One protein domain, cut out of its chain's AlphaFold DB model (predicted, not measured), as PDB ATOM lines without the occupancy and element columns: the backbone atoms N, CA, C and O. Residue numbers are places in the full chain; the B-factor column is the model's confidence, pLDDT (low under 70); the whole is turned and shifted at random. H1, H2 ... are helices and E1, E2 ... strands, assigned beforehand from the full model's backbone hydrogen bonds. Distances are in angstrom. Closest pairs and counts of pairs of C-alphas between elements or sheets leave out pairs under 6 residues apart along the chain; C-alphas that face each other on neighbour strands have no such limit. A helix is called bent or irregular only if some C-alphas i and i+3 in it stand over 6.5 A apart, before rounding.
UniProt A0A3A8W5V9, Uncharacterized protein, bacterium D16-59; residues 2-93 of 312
ATOM      1  N   CYS A   2      31.856 129.615  35.368       26.22
ATOM      2  CA  CYS A   2      33.133 129.768  36.056       26.22
ATOM      3  C   CYS A   2      32.872 130.466  37.392       26.22
ATOM      4  O   CYS A   2      32.473 131.626  37.408       26.22
ATOM      5  N   LYS A   3      33.063 129.757  38.509       36.03
ATOM      6  CA  LYS A   3      33.211 130.400  39.816       36.03
ATOM      7  C   LYS A   3      34.460 131.276  39.726       36.03
ATOM      8  O   LYS A   3      35.569 130.747  39.749       36.03
ATOM      9  N   ASN A   4      34.290 132.587  39.570       42.91
ATOM     10  CA  ASN A   4      35.375 133.533  39.807       42.91
ATOM     11  C   ASN A   4      35.700 133.451  41.301       42.91
ATOM     12  O   ASN A   4      35.043 134.079  42.126       42.91
ATOM     13  N   ASN A   5      36.667 132.605  41.657       49.41
ATOM     14  CA  ASN A   5      37.247 132.572  42.994       49.41
ATOM     15  C   ASN A   5      38.052 133.862  43.180       49.41
ATOM     16  O   ASN A   5      39.264 133.875  42.974       49.41
ATOM     17  N   SER A   6      37.371 134.960  43.517       66.00
ATOM     18  CA  SER A   6      38.048 136.176  43.959       66.00
ATOM     19  C   SER A   6      38.745 135.898  45.288       66.00
ATOM     20  O   SER A   6      38.159 135.281  46.184       66.00
ATOM     21  N   LYS A   7      39.989 136.372  45.423       82.69
ATOM     22  CA  LYS A   7      40.735 136.349  46.684       82.69
ATOM     23  C   LYS A   7      39.930 137.100  47.749       82.69
ATOM     24  O   LYS A   7      39.227 138.070  47.453       82.69
ATOM     25  N   VAL A   8      40.011 136.618  48.982       85.62
ATOM     26  CA  VAL A   8      39.388 137.226  50.157       85.62
ATOM     27  C   VAL A   8      40.503 137.831  51.007       85.62
ATOM     28  O   VAL A   8      41.492 137.158  51.275       85.62
ATOM     29  N   ILE A   9      40.329 139.090  51.386       83.75
ATOM     30  CA  ILE A   9      41.281 139.950  52.086       83.75
ATOM     31  C   ILE A   9      40.851 140.063  53.542       83.75
ATOM     32  O   ILE A   9      39.712 140.437  53.831       83.75
ATOM     33  N   SER A  10      41.766 139.764  54.449       83.88
ATOM     34  CA  SER A  10      41.645 139.996  55.885       83.88
ATOM     35  C   SER A  10      42.456 141.226  56.309       83.88
ATOM     36  O   SER A  10      43.226 141.783  55.529       83.88
ATOM     37  N   TYR A  11      42.318 141.646  57.567       81.56
ATOM     38  CA  TYR A  11      43.085 142.772  58.109       81.56
ATOM     39  C   TYR A  11      44.609 142.599  57.967       81.56
ATOM     40  O   TYR A  11      45.314 143.567  57.703       81.56
ATOM     41  N   GLY A  12      45.121 141.369  58.102       77.94
ATOM     42  CA  GLY A  12      46.556 141.083  57.977       77.94
ATOM     43  C   GLY A  12      47.108 141.262  56.560       77.94
ATOM     44  O   GLY A  12      48.307 141.460  56.396       77.94
ATOM     45  N   ASP A  13      46.239 141.251  55.548       81.94
ATOM     46  CA  ASP A  13      46.627 141.363  54.141       81.94
ATOM     47  C   ASP A  13      46.717 142.834  53.681       81.94
ATOM     48  O   ASP A  13      47.149 143.116  52.566       81.94
ATOM     49  N   LEU A  14      46.346 143.797  54.537       79.44
ATOM     50  CA  LEU A  14      46.398 145.235  54.228       79.44
ATOM     51  C   LEU A  14      47.818 145.754  53.956       79.44
ATOM     52  O   LEU A  14      47.975 146.798  53.323       79.44
ATOM     53  N   GLU A  15      48.840 145.037  54.429       78.50
ATOM     54  CA  GLU A  15      50.252 145.361  54.207       78.50
ATOM     55  C   GLU A  15      50.787 144.828  52.865       78.50
ATOM     56  O   GLU A  15      51.874 145.227  52.436       78.50
ATOM     57  N   GLU A  16      50.045 143.957  52.166       86.00
ATOM     58  CA  GLU A  16      50.433 143.507  50.826       86.00
ATOM     59  C   GLU A  16      50.443 144.697  49.852       86.00
ATOM     60  O   GLU A  16      49.479 145.455  49.771       86.00
ATOM     61  N   VAL A  17      51.519 144.847  49.069       79.38
ATOM     62  CA  VAL A  17      51.763 146.025  48.209       79.38
ATOM     63  C   VAL A  17      50.583 146.343  47.280       79.38
ATOM     64  O   VAL A  17      50.227 147.510  47.105       79.38
ATOM     65  N   GLU A  18      49.959 145.319  46.699       82.00
ATOM     66  CA  GLU A  18      48.826 145.475  45.779       82.00
ATOM     67  C   GLU A  18      47.555 145.951  46.508       82.00
ATOM     68  O   GLU A  18      46.878 146.874  46.048       82.00
ATOM     69  N   ILE A  19      47.275 145.400  47.692       85.88
ATOM     70  CA  ILE A  19      46.111 145.755  48.520       85.88
ATOM     71  C   ILE A  19      46.296 147.144  49.140       85.88
ATOM     72  O   ILE A  19      45.375 147.967  49.117       85.88
ATOM     73  N   ALA A  20      47.504 147.448  49.613       87.31
ATOM     74  CA  ALA A  20      47.871 148.751  50.151       87.31
ATOM     75  C   ALA A  20      47.660 149.871  49.120       87.31
ATOM     76  O   ALA A  20      47.164 150.944  49.468       87.31
ATOM     77  N   GLY A  21      47.964 149.623  47.839       88.31
ATOM     78  CA  GLY A  21      47.697 150.573  46.754       88.31
ATOM     79  C   GLY A  21      46.209 150.921  46.621       88.31
ATOM     80  O   GLY A  21      45.844 152.098  46.520       88.31
ATOM     81  N   HIS A  22      45.338 149.912  46.691       91.06
ATOM     82  CA  HIS A  22      43.889 150.112  46.651       91.06
ATOM     83  C   HIS A  22      43.373 150.871  47.875       91.06
ATOM     84  O   HIS A  22      42.636 151.847  47.726       91.06
ATOM     85  N   ILE A  23      43.809 150.474  49.070       90.62
ATOM     86  CA  ILE A  23      43.408 151.091  50.339       90.62
ATOM     87  C   ILE A  23      43.856 152.554  50.418       90.62
ATOM     88  O   ILE A  23      43.057 153.410  50.794       90.62
ATOM     89  N   ASN A  24      45.087 152.865  50.006       91.50
ATOM     90  CA  ASN A  24      45.593 154.239  49.971       91.50
ATOM     91  C   ASN A  24      44.797 155.111  48.996       91.50
ATOM     92  O   ASN A  24      44.423 156.228  49.340       91.50
ATOM     93  N   THR A  25      44.448 154.571  47.827       93.50
ATOM     94  CA  THR A  25      43.606 155.285  46.856       93.50
ATOM     95  C   THR A  25      42.235 155.628  47.450       93.50
ATOM     96  O   THR A  25      41.765 156.755  47.297       93.50
ATOM     97  N   ILE A  26      41.597 154.687  48.162       92.69
ATOM     98  CA  ILE A  26      40.312 154.946  48.836       92.69
ATOM     99  C   ILE A  26      40.505 155.978  49.950       92.69
ATOM    100  O   ILE A  26      39.710 156.903  50.058       92.69
ATOM    101  N   LYS A  27      41.575 155.869  50.744       93.75
ATOM    102  CA  LYS A  27      41.886 156.808  51.829       93.75
ATOM    103  C   LYS A  27      42.040 158.246  51.342       93.75
ATOM    104  O   LYS A  27      41.556 159.158  52.004       93.75
ATOM    105  N   GLU A  28      42.706 158.439  50.209       94.00
ATOM    106  CA  GLU A  28      42.923 159.762  49.617       94.00
ATOM    107  C   GLU A  28      41.641 160.340  49.009       94.00
ATOM    108  O   GLU A  28      41.359 161.524  49.180       94.00
ATOM    109  N   LYS A  29      40.859 159.510  48.309       92.94
ATOM    110  CA  LYS A  29      39.723 159.967  47.492       92.94
ATOM    111  C   LYS A  29      38.374 159.934  48.212       92.94
ATOM    112  O   LYS A  29      37.496 160.731  47.894       92.94
ATOM    113  N   ASN A  30      38.194 159.020  49.163       91.19
ATOM    114  CA  ASN A  30      36.983 158.869  49.971       91.19
ATOM    115  C   ASN A  30      37.338 158.394  51.401       91.19
ATOM    116  O   ASN A  30      37.209 157.206  51.728       91.19
ATOM    117  N   PRO A  31      37.772 159.322  52.278       90.50
ATOM    118  CA  PRO A  31      38.205 158.998  53.639       90.50
ATOM    119  C   PRO A  31      37.122 158.319  54.490       90.50
ATOM    120  O   PRO A  31      37.432 157.522  55.375       90.50
ATOM    121  N   ILE A  32      35.849 158.623  54.226       85.69
ATOM    122  CA  ILE A  32      34.710 158.078  54.973       85.69
ATOM    123  C   ILE A  32      34.511 156.602  54.625       85.69
ATOM    124  O   ILE A  32      34.423 155.771  55.530       85.69
ATOM    125  N   MET A  33      34.535 156.252  53.335       90.38
ATOM    126  CA  MET A  33      34.499 154.855  52.898       90.38
ATOM    127  C   MET A  33      35.734 154.082  53.372       90.38
ATOM    128  O   MET A  33      35.605 152.946  53.821       90.38
ATOM    129  N   TYR A  34      36.921 154.700  53.340       91.56
ATOM    130  CA  TYR A  34      38.133 154.100  53.910       91.56
ATOM    131  C   TYR A  34      37.935 153.721  55.380       91.56
ATOM    132  O   TYR A  34      38.184 152.576  55.750       91.56
ATOM    133  N   ASN A  35      37.443 154.650  56.206       85.12
ATOM    134  CA  ASN A  35      37.203 154.380  57.623       85.12
ATOM    135  C   ASN A  35      36.177 153.256  57.815       85.12
ATOM    136  O   ASN A  35      36.355 152.409  58.683       85.12
ATOM    137  N   ALA A  36      35.129 153.216  56.990       83.25
ATOM    138  CA  ALA A  36      34.110 152.174  57.056       83.25
ATOM    139  C   ALA A  36      34.680 150.781  56.712       83.25
ATOM    140  O   ALA A  36      34.505 149.841  57.485       83.25
ATOM    141  N   ILE A  37      35.442 150.666  55.618       87.31
ATOM    142  CA  ILE A  37      36.140 149.431  55.212       87.31
ATOM    143  C   ILE A  37      37.131 148.983  56.289       87.31
ATOM    144  O   ILE A  37      37.183 147.806  56.648       87.31
ATOM    145  N   TYR A  38      37.913 149.924  56.817       84.69
ATOM    146  CA  TYR A  38      38.909 149.647  57.844       84.69
ATOM    147  C   TYR A  38      38.257 149.120  59.125       84.69
ATOM    148  O   TYR A  38      38.696 148.110  59.671       84.69
ATOM    149  N   ASN A  39      37.162 149.750  59.557       80.19
ATOM    150  CA  ASN A  39      36.394 149.311  60.719       80.19
ATOM    151  C   ASN A  39      35.815 147.906  60.522       80.19
ATOM    152  O   ASN A  39      35.875 147.109  61.454       80.19
ATOM    153  N   VAL A  40      35.308 147.572  59.328       79.25
ATOM    154  CA  VAL A  40      34.829 146.211  59.013       79.25
ATOM    155  C   VAL A  40      35.954 145.192  59.157       79.25
ATOM    156  O   VAL A  40      35.782 144.185  59.832       79.25
ATOM    157  N   LEU A  41      37.127 145.452  58.575       80.19
ATOM    158  CA  LEU A  41      38.256 144.519  58.658       80.19
ATOM    159  C   LEU A  41      38.813 144.391  60.085       80.19
ATOM    160  O   LEU A  41      39.301 143.327  60.456       80.19
ATOM    161  N   GLN A  42      38.734 145.453  60.889       76.50
ATOM    162  CA  GLN A  42      39.236 145.475  62.264       76.50
ATOM    163  C   GLN A  42      38.257 144.860  63.283       76.50
ATOM    164  O   GLN A  42      38.696 144.397  64.337       76.50
ATOM    165  N   SER A  43      36.946 144.861  63.005       63.00
ATOM    166  CA  SER A  43      35.897 144.596  64.005       63.00
ATOM    167  C   SER A  43      35.839 143.151  64.505       63.00
ATOM    168  O   SER A  43      35.337 142.927  65.603       63.00
ATOM    169  N   ASN A  44      36.372 142.176  63.761       51.09
ATOM    170  CA  ASN A  44      36.461 140.778  64.182       51.09
ATOM    171  C   ASN A  44      37.562 140.044  63.408       51.09
ATOM    172  O   ASN A  44      37.669 140.189  62.197       51.09
ATOM    173  N   GLY A  45      38.318 139.155  64.062       51.22
ATOM    174  CA  GLY A  45      39.415 138.395  63.429       51.22
ATOM    175  C   GLY A  45      39.017 137.464  62.265       51.22
ATOM    176  O   GLY A  45      39.887 136.833  61.675       51.22
ATOM    177  N   ALA A  46      37.723 137.365  61.936       57.66
ATOM    178  CA  ALA A  46      37.182 136.625  60.790       57.66
ATOM    179  C   ALA A  46      36.590 137.534  59.687       57.66
ATOM    180  O   ALA A  46      36.210 137.036  58.617       57.66
ATOM    181  N   ALA A  47      36.495 138.845  59.932       68.12
ATOM    182  CA  ALA A  47      35.984 139.802  58.965       68.12
ATOM    183  C   ALA A  47      36.931 139.879  57.767       68.12
ATOM    184  O   ALA A  47      38.156 139.905  57.900       68.12
ATOM    185  N   SER A  48      36.355 139.811  56.575       82.12
ATOM    186  CA  SER A  48      37.136 139.772  55.350       82.12
ATOM    187  C   SER A  48      36.291 140.138  54.145       82.12
ATOM    188  O   SER A  48      35.117 139.777  54.066       82.12
ATOM    189  N   ILE A  49      36.913 140.836  53.206       86.38
ATOM    190  CA  ILE A  49      36.268 141.448  52.044       86.38
ATOM    191  C   ILE A  49      36.848 140.809  50.785       86.38
ATOM    192  O   ILE A  49      38.000 140.387  50.770       86.38
ATOM    193  N   ARG A  50      36.074 140.705  49.708       89.56
ATOM    194  CA  ARG A  50      36.629 140.247  48.429       89.56
ATOM    195  C   ARG A  50      37.539 141.303  47.802       89.56
ATOM    196  O   ARG A  50      37.212 142.487  47.788       89.56
ATOM    197  N   GLU A  51      38.654 140.861  47.234       89.44
ATOM    198  CA  GLU A  51      39.616 141.732  46.551       89.44
ATOM    199  C   GLU A  51      38.995 142.492  45.376       89.44
ATOM    200  O   GLU A  51      39.211 143.694  45.235       89.44
ATOM    201  N   ASP A  52      38.189 141.824  44.550       91.06
ATOM    202  CA  ASP A  52      37.532 142.459  43.408       91.06
ATOM    203  C   ASP A  52      36.544 143.561  43.823       91.06
ATOM    204  O   ASP A  52      36.472 144.608  43.175       91.06
ATOM    205  N   VAL A  53      35.845 143.373  44.942       91.81
ATOM    206  CA  VAL A  53      34.984 144.391  45.554       91.81
ATOM    207  C   VAL A  53      35.820 145.559  46.083       91.81
ATOM    208  O   VAL A  53      35.512 146.712  45.784       91.81
ATOM    209  N   LEU A  54      36.920 145.298  46.796       90.94
ATOM    210  CA  LEU A  54      37.828 146.360  47.252       90.94
ATOM    211  C   LEU A  54      38.371 147.185  46.073       90.94
ATOM    212  O   LEU A  54      38.425 148.417  46.127       90.94
ATOM    213  N   LYS A  55      38.728 146.509  44.979       92.25
ATOM    214  CA  LYS A  55      39.193 147.138  43.744       92.25
ATOM    215  C   LYS A  55      38.115 148.015  43.107       92.25
ATOM    216  O   LYS A  55      38.437 149.118  42.668       92.25
ATOM    217  N   TYR A  56      36.852 147.585  43.115       93.38
ATOM    218  CA  TYR A  56      35.726 148.415  42.679       93.38
ATOM    219  C   TYR A  56      35.625 149.717  43.488       93.38
ATOM    220  O   TYR A  56      35.542 150.795  42.892       93.38
ATOM    221  N   PHE A  57      35.709 149.646  44.822       92.31
ATOM    222  CA  PHE A  57      35.688 150.841  45.674       92.31
ATOM    223  C   PHE A  57      36.890 151.756  45.411       92.31
ATOM    224  O   PHE A  57      36.732 152.972  45.345       92.31
ATOM    225  N   SER A  58      38.078 151.188  45.187       93.50
ATOM    226  CA  SER A  58      39.287 151.938  44.822       93.50
ATOM    227  C   SER A  58      39.152 152.667  43.481       93.50
ATOM    228  O   SER A  58      39.482 153.849  43.385       93.50
ATOM    229  N   MET A  59      38.617 151.997  42.457       93.19
ATOM    230  CA  MET A  59      38.428 152.568  41.118       93.19
ATOM    231  C   MET A  59      37.351 153.653  41.075       93.19
ATOM    232  O   MET A  59      37.456 154.583  40.275       93.19
ATOM    233  N   ASN A  60      36.332 153.550  41.929       92.38
ATOM    234  CA  ASN A  60      35.188 154.461  41.926       92.38
ATOM    235  C   ASN A  60      35.203 155.486  43.064       92.38
ATOM    236  O   ASN A  60      34.290 156.302  43.121       92.38
ATOM    237  N   ALA A  61      36.226 155.502  43.925       90.75
ATOM    238  CA  ALA A  61      36.254 156.266  45.177       90.75
ATOM    239  C   ALA A  61      35.791 157.735  45.059       90.75
ATOM    240  O   ALA A  61      35.040 158.199  45.911       90.75
ATOM    241  N   GLU A  62      36.180 158.442  43.992       89.19
ATOM    242  CA  GLU A  62      35.784 159.840  43.723       89.19
ATOM    243  C   GLU A  62      34.296 160.025  43.392       89.19
ATOM    244  O   GLU A  62      33.742 161.089  43.651       89.19
ATOM    245  N   LYS A  63      33.659 159.020  42.786       87.44
ATOM    246  CA  LYS A  63      32.255 159.075  42.347       87.44
ATOM    247  C   LYS A  63      31.285 158.628  43.434       87.44
ATOM    248  O   LYS A  63      30.092 158.893  43.334       87.44
ATOM    249  N   LEU A  64      31.783 157.902  44.432       88.06
ATOM    250  CA  LEU A  64      30.962 157.384  45.515       88.06
ATOM    251  C   LEU A  64      30.556 158.509  46.471       88.06
ATOM    252  O   LEU A  64      31.387 159.375  46.761       88.06
ATOM    253  N   PRO A  65      29.337 158.463  47.035       84.94
ATOM    254  CA  PRO A  65      28.944 159.399  48.075       84.94
ATOM    255  C   PRO A  65      29.923 159.406  49.245       84.94
ATOM    256  O   PRO A  65      30.484 158.379  49.643       84.94
ATOM    257  N   GLN A  66      30.104 160.594  49.809       85.94
ATOM    258  CA  GLN A  66      30.912 160.828  51.005       85.94
ATOM    259  C   GLN A  66      30.015 161.046  52.228       85.94
ATOM    260  O   GLN A  66      30.345 161.790  53.142       85.94
ATOM    261  N   GLU A  67      28.847 160.414  52.235       81.88
ATOM    262  CA  GLU A  67      27.913 160.464  53.351       81.88
ATOM    263  C   GLU A  67      28.163 159.290  54.293       81.88
ATOM    264  O   GLU A  67      28.455 158.166  53.874       81.88
ATOM    265  N   GLN A  68      28.042 159.552  55.592       75.62
ATOM    266  CA  GLN A  68      28.328 158.549  56.610       75.62
ATOM    267  C   GLN A  68      27.294 157.418  56.620       75.62
ATOM    268  O   GLN A  68      27.660 156.263  56.819       75.62
ATOM    269  N   GLU A  69      26.028 157.742  56.346       76.25
ATOM    270  CA  GLU A  69      24.940 156.769  56.197       76.25
ATOM    271  C   GLU A  69      25.213 155.804  55.034       76.25
ATOM    272  O   GLU A  69      25.184 154.586  55.211       76.25
ATOM    273  N   TYR A  70      25.595 156.337  53.871       83.25
ATOM    274  CA  TYR A  70      25.986 155.530  52.717       83.25
ATOM    275  C   TYR A  70      27.156 154.589  53.036       83.25
ATOM    276  O   TYR A  70      27.078 153.384  52.785       83.25
ATOM    277  N   ALA A  71      28.234 155.117  53.620       80.81
ATOM    278  CA  ALA A  71      29.410 154.313  53.937       80.81
ATOM    279  C   ALA A  71      29.107 153.212  54.964       80.81
ATOM    280  O   ALA A  71      29.617 152.100  54.831       80.81
ATOM    281  N   PHE A  72      28.246 153.490  55.946       77.50
ATOM    282  CA  PHE A  72      27.787 152.501  56.920       77.50
ATOM    283  C   PHE A  72      27.005 151.358  56.256       77.50
ATOM    284  O   PHE A  72      27.285 150.184  56.505       77.50
ATOM    285  N   HIS A  73      26.068 151.684  55.366       78.69
ATOM    286  CA  HIS A  73      25.290 150.685  54.641       78.69
ATOM    287  C   HIS A  73      26.154 149.829  53.710       78.69
ATOM    288  O   HIS A  73      26.041 148.603  53.716       78.69
ATOM    289  N   MET A  74      27.076 150.441  52.966       85.44
ATOM    290  CA  MET A  74      28.007 149.689  52.118       85.44
ATOM    291  C   MET A  74      28.918 148.779  52.938       85.44
ATOM    292  O   MET A  74      29.112 147.624  52.568       85.44
ATOM    293  N   ALA A  75      29.421 149.262  54.076       80.75
ATOM    294  CA  ALA A  75      30.226 148.467  54.996       80.75
ATOM    295  C   ALA A  75      29.500 147.213  55.493       80.75
ATOM    296  O   ALA A  75      30.094 146.138  55.504       80.75
ATOM    297  N   PHE A  76      28.207 147.319  55.803       77.81
ATOM    298  CA  PHE A  76      27.395 146.157  56.166       77.81
ATOM    299  C   PHE A  76      27.358 145.098  55.047       77.81
ATOM    300  O   PHE A  76      27.480 143.901  55.305       77.81
ATOM    301  N   LEU A  77      27.242 145.522  53.785       83.94
ATOM    302  CA  LEU A  77      27.228 144.607  52.640       83.94
ATOM    303  C   LEU A  77      28.601 143.987  52.356       83.94
ATOM    304  O   LEU A  77      28.664 142.863  51.863       83.94
ATOM    305  N   LEU A  78      29.700 144.692  52.642       84.06
ATOM    306  CA  LEU A  78      31.073 144.210  52.421       84.06
ATOM    307  C   LEU A  78      31.402 142.926  53.193       84.06
ATOM    308  O   LEU A  78      32.244 142.144  52.748       84.06
ATOM    309  N   GLU A  79      30.723 142.682  54.314       75.31
ATOM    310  CA  GLU A  79      30.860 141.438  55.077       75.31
ATOM    311  C   GLU A  79      30.311 140.218  54.312       75.31
ATOM    312  O   GLU A  79      30.701 139.073  54.577       75.31
ATOM    313  N   ASN A  80      29.438 140.435  53.322       81.31
ATOM    314  CA  ASN A  80      28.852 139.362  52.539       81.31
ATOM    315  C   ASN A  80      29.666 139.032  51.279       81.31
ATOM    316  O   ASN A  80      29.517 139.621  50.211       81.31
ATOM    317  N   LYS A  81      30.454 137.958  51.373       82.62
ATOM    318  CA  LYS A  81      31.320 137.451  50.294       82.62
ATOM    319  C   LYS A  81      30.571 136.970  49.044       82.62
ATOM    320  O   LYS A  81      31.205 136.718  48.021       82.62
ATOM    321  N   ARG A  82      29.248 136.793  49.090       82.31
ATOM    322  CA  ARG A  82      28.467 136.398  47.904       82.31
ATOM    323  C   ARG A  82      28.280 137.563  46.941       82.31
ATOM    324  O   ARG A  82      28.143 137.336  45.742       82.31
ATOM    325  N   LEU A  83      28.339 138.789  47.453       87.06
ATOM    326  CA  LEU A  83      28.166 139.989  46.654       87.06
ATOM    327  C   LEU A  83      29.406 140.239  45.806       87.06
ATOM    328  O   LEU A  83      30.537 140.268  46.291       87.06
ATOM    329  N   SER A  84      29.173 140.354  44.509       90.12
ATOM    330  CA  SER A  84      30.167 140.725  43.516       90.12
ATOM    331  C   SER A  84      30.137 142.238  43.268       90.12
ATOM    332  O   SER A  84      29.178 142.900  43.673       90.12
ATOM    333  N   PRO A  85      31.161 142.812  42.612       91.06
ATOM    334  CA  PRO A  85      31.208 144.243  42.310       91.06
ATOM    335  C   PRO A  85      29.944 144.787  41.630       91.06
ATOM    336  O   PRO A  85      29.525 145.900  41.936       91.06
ATOM    337  N   GLU A  86      29.291 143.984  40.782       91.06
ATOM    338  CA  GLU A  86      28.088 144.386  40.044       91.06
ATOM    339  C   GLU A  86      26.898 144.711  40.963       91.06
ATOM    340  O   GLU A  86      26.041 145.511  40.594       91.06
ATOM    341  N   TRP A  87      26.837 144.129  42.170       90.94
ATOM    342  CA  TRP A  87      25.828 144.504  43.167       90.94
ATOM    343  C   TRP A  87      26.028 145.939  43.642       90.94
ATOM    344  O   TRP A  87      25.077 146.712  43.689       90.94
ATOM    345  N   TYR A  88      27.267 146.305  43.968       90.38
ATOM    346  CA  TYR A  88      27.597 147.641  44.462       90.38
ATOM    347  C   TYR A  88      27.467 148.698  43.364       90.38
ATOM    348  O   TYR A  88      27.025 149.812  43.637       90.38
ATOM    349  N   GLU A  89      27.821 148.350  42.126       90.25
ATOM    350  CA  GLU A  89      27.581 149.192  40.951       90.25
ATOM    351  C   GLU A  89      26.086 149.451  40.766       90.25
ATOM    352  O   GLU A  89      25.658 150.602  40.741       90.25
ATOM    353  N   TRP A  90      25.272 148.394  40.760       88.56
ATOM    354  CA  TRP A  90      23.827 148.527  40.607       88.56
ATOM    355  C   TRP A  90      23.182 149.358  41.722       88.56
ATOM    356  O   TRP A  90      22.322 150.192  41.422       88.56
ATOM    357  N   ILE A  91      23.591 149.172  42.983       86.44
ATOM    358  CA  ILE A  91      23.053 149.954  44.106       86.44
ATOM    359  C   ILE A  91      23.381 151.442  43.930       86.44
ATOM    360  O   ILE A  91      22.508 152.298  44.097       86.44
ATOM    361  N   ASN A  92      24.615 151.753  43.532       84.62
ATOM    362  CA  ASN A  92      25.037 153.131  43.306       84.62
ATOM    363  C   ASN A  92      24.302 153.770  42.129       84.62
ATOM    364  O   ASN A  92      23.769 154.874  42.248       84.62
ATOM    365  N   ASP A  93      24.199 153.059  41.015       82.19
ATOM    366  CA  ASP A  93      23.536 153.580  39.827       82.19
ATOM    367  C   ASP A  93      22.027 153.735  40.033       82.19
ATOM    368  O   ASP A  93      21.430 154.686  39.534       82.19
TER     369      ASP A  93
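AT A GLANCE: This is residues 2 to 93 of the 312 residues of an uncharacterized protein of bacterium D16-59 (UniProt A0A3A8W5V9). Five helices, H2 to H6, stand roughly side by side in two layers: a row of H2, H4 and H6 running one way, and H3 with H5 over it running the opposite way. A small two-strand pair, E1 and E2, sits at the ends of H3, H4 and H5, and short H1 leads from it to H2. The printed part has 92 residues with six named helices and two named strands, in the order E1, H1, H2, H3, E2, H4, H5, H6; the sheet, E1 - E2, is antiparallel and the class is mostly helix. The whole is compact, with a radius of gyration of the C-alphas of 12.0 A and a rounded outline of 29 by 28 by 23 A.

HOW THE PARTS SIT: E1, residues 8 to 10, is the antiparallel neighbour of E2, residues 48 to 50; N 9 and O 49 are 2.7 A apart, within hydrogen-bond range, and N 49 and O 9 2.9 A. H1, residues 11 to 15, and H2, residues 17 to 29, only just touch, only at the corner, with 3 pairs of C-alphas within 8 A; the closest are Leu 14 and Ala 20, 5.6 A. H2 and H3, residues 31 to 42, form a helical hairpin at a steep tilt of 42 degrees, opposite ways, and touch closest at the C-alphas of Lys 27 and Tyr 34, 5.1 A. H2 touches H4, residues 51 to 60, the same way at a shallow tilt of 34 degrees, only just short of steep; the closest C-alphas are Ile 26 and Ser 58, 5.1 A. H3 touches H5, residues 68 to 78, the same way at a steep tilt of 38 degrees, with the C-alphas of Met 33 and Ala 71 closest at 5.2 A. H4 and H6, residues 85 to 93, only just touch, with 3 pairs of C-alphas within 8 A, the same way at a shallow tilt of 30 degrees; Val 53 and Pro 85 are closest, C-alphas 5.0 A apart. H5 and H6 are close but not clearly touching, and H2 and H6 are apart. Every O i to N i+4 pair is within hydrogen-bond range in H2, H3, H4, H5 and H6; H1 has 0 of 1, and 1 of 2 O i to N i+3 pairs.

IN THESE COORDINATES: E1 begins at C-alpha 8, (39.388, 137.226, 50.157), and spans 6.8 A; E2 spans 7.0 A. H1, 8.6 A long, is irregular, but only just: C-alphas 12 and 15 are 6.8 A apart. H2 is 18.4 A long, H3 16.1 A, H4 14.2 A, H5 15.2 A and H6 12.3 A, ending at C-alpha 93, (23.536, 153.580, 39.827).

THE WHOLE: The C-alphas of Cys 2 and Gln 68 are the two farthest apart, 35.7 A. The printed part has no cut and no long link. Mean pLDDT of the printed part is 82.2; residues 2 to 6 and 43 to 47 are under 70 in this model.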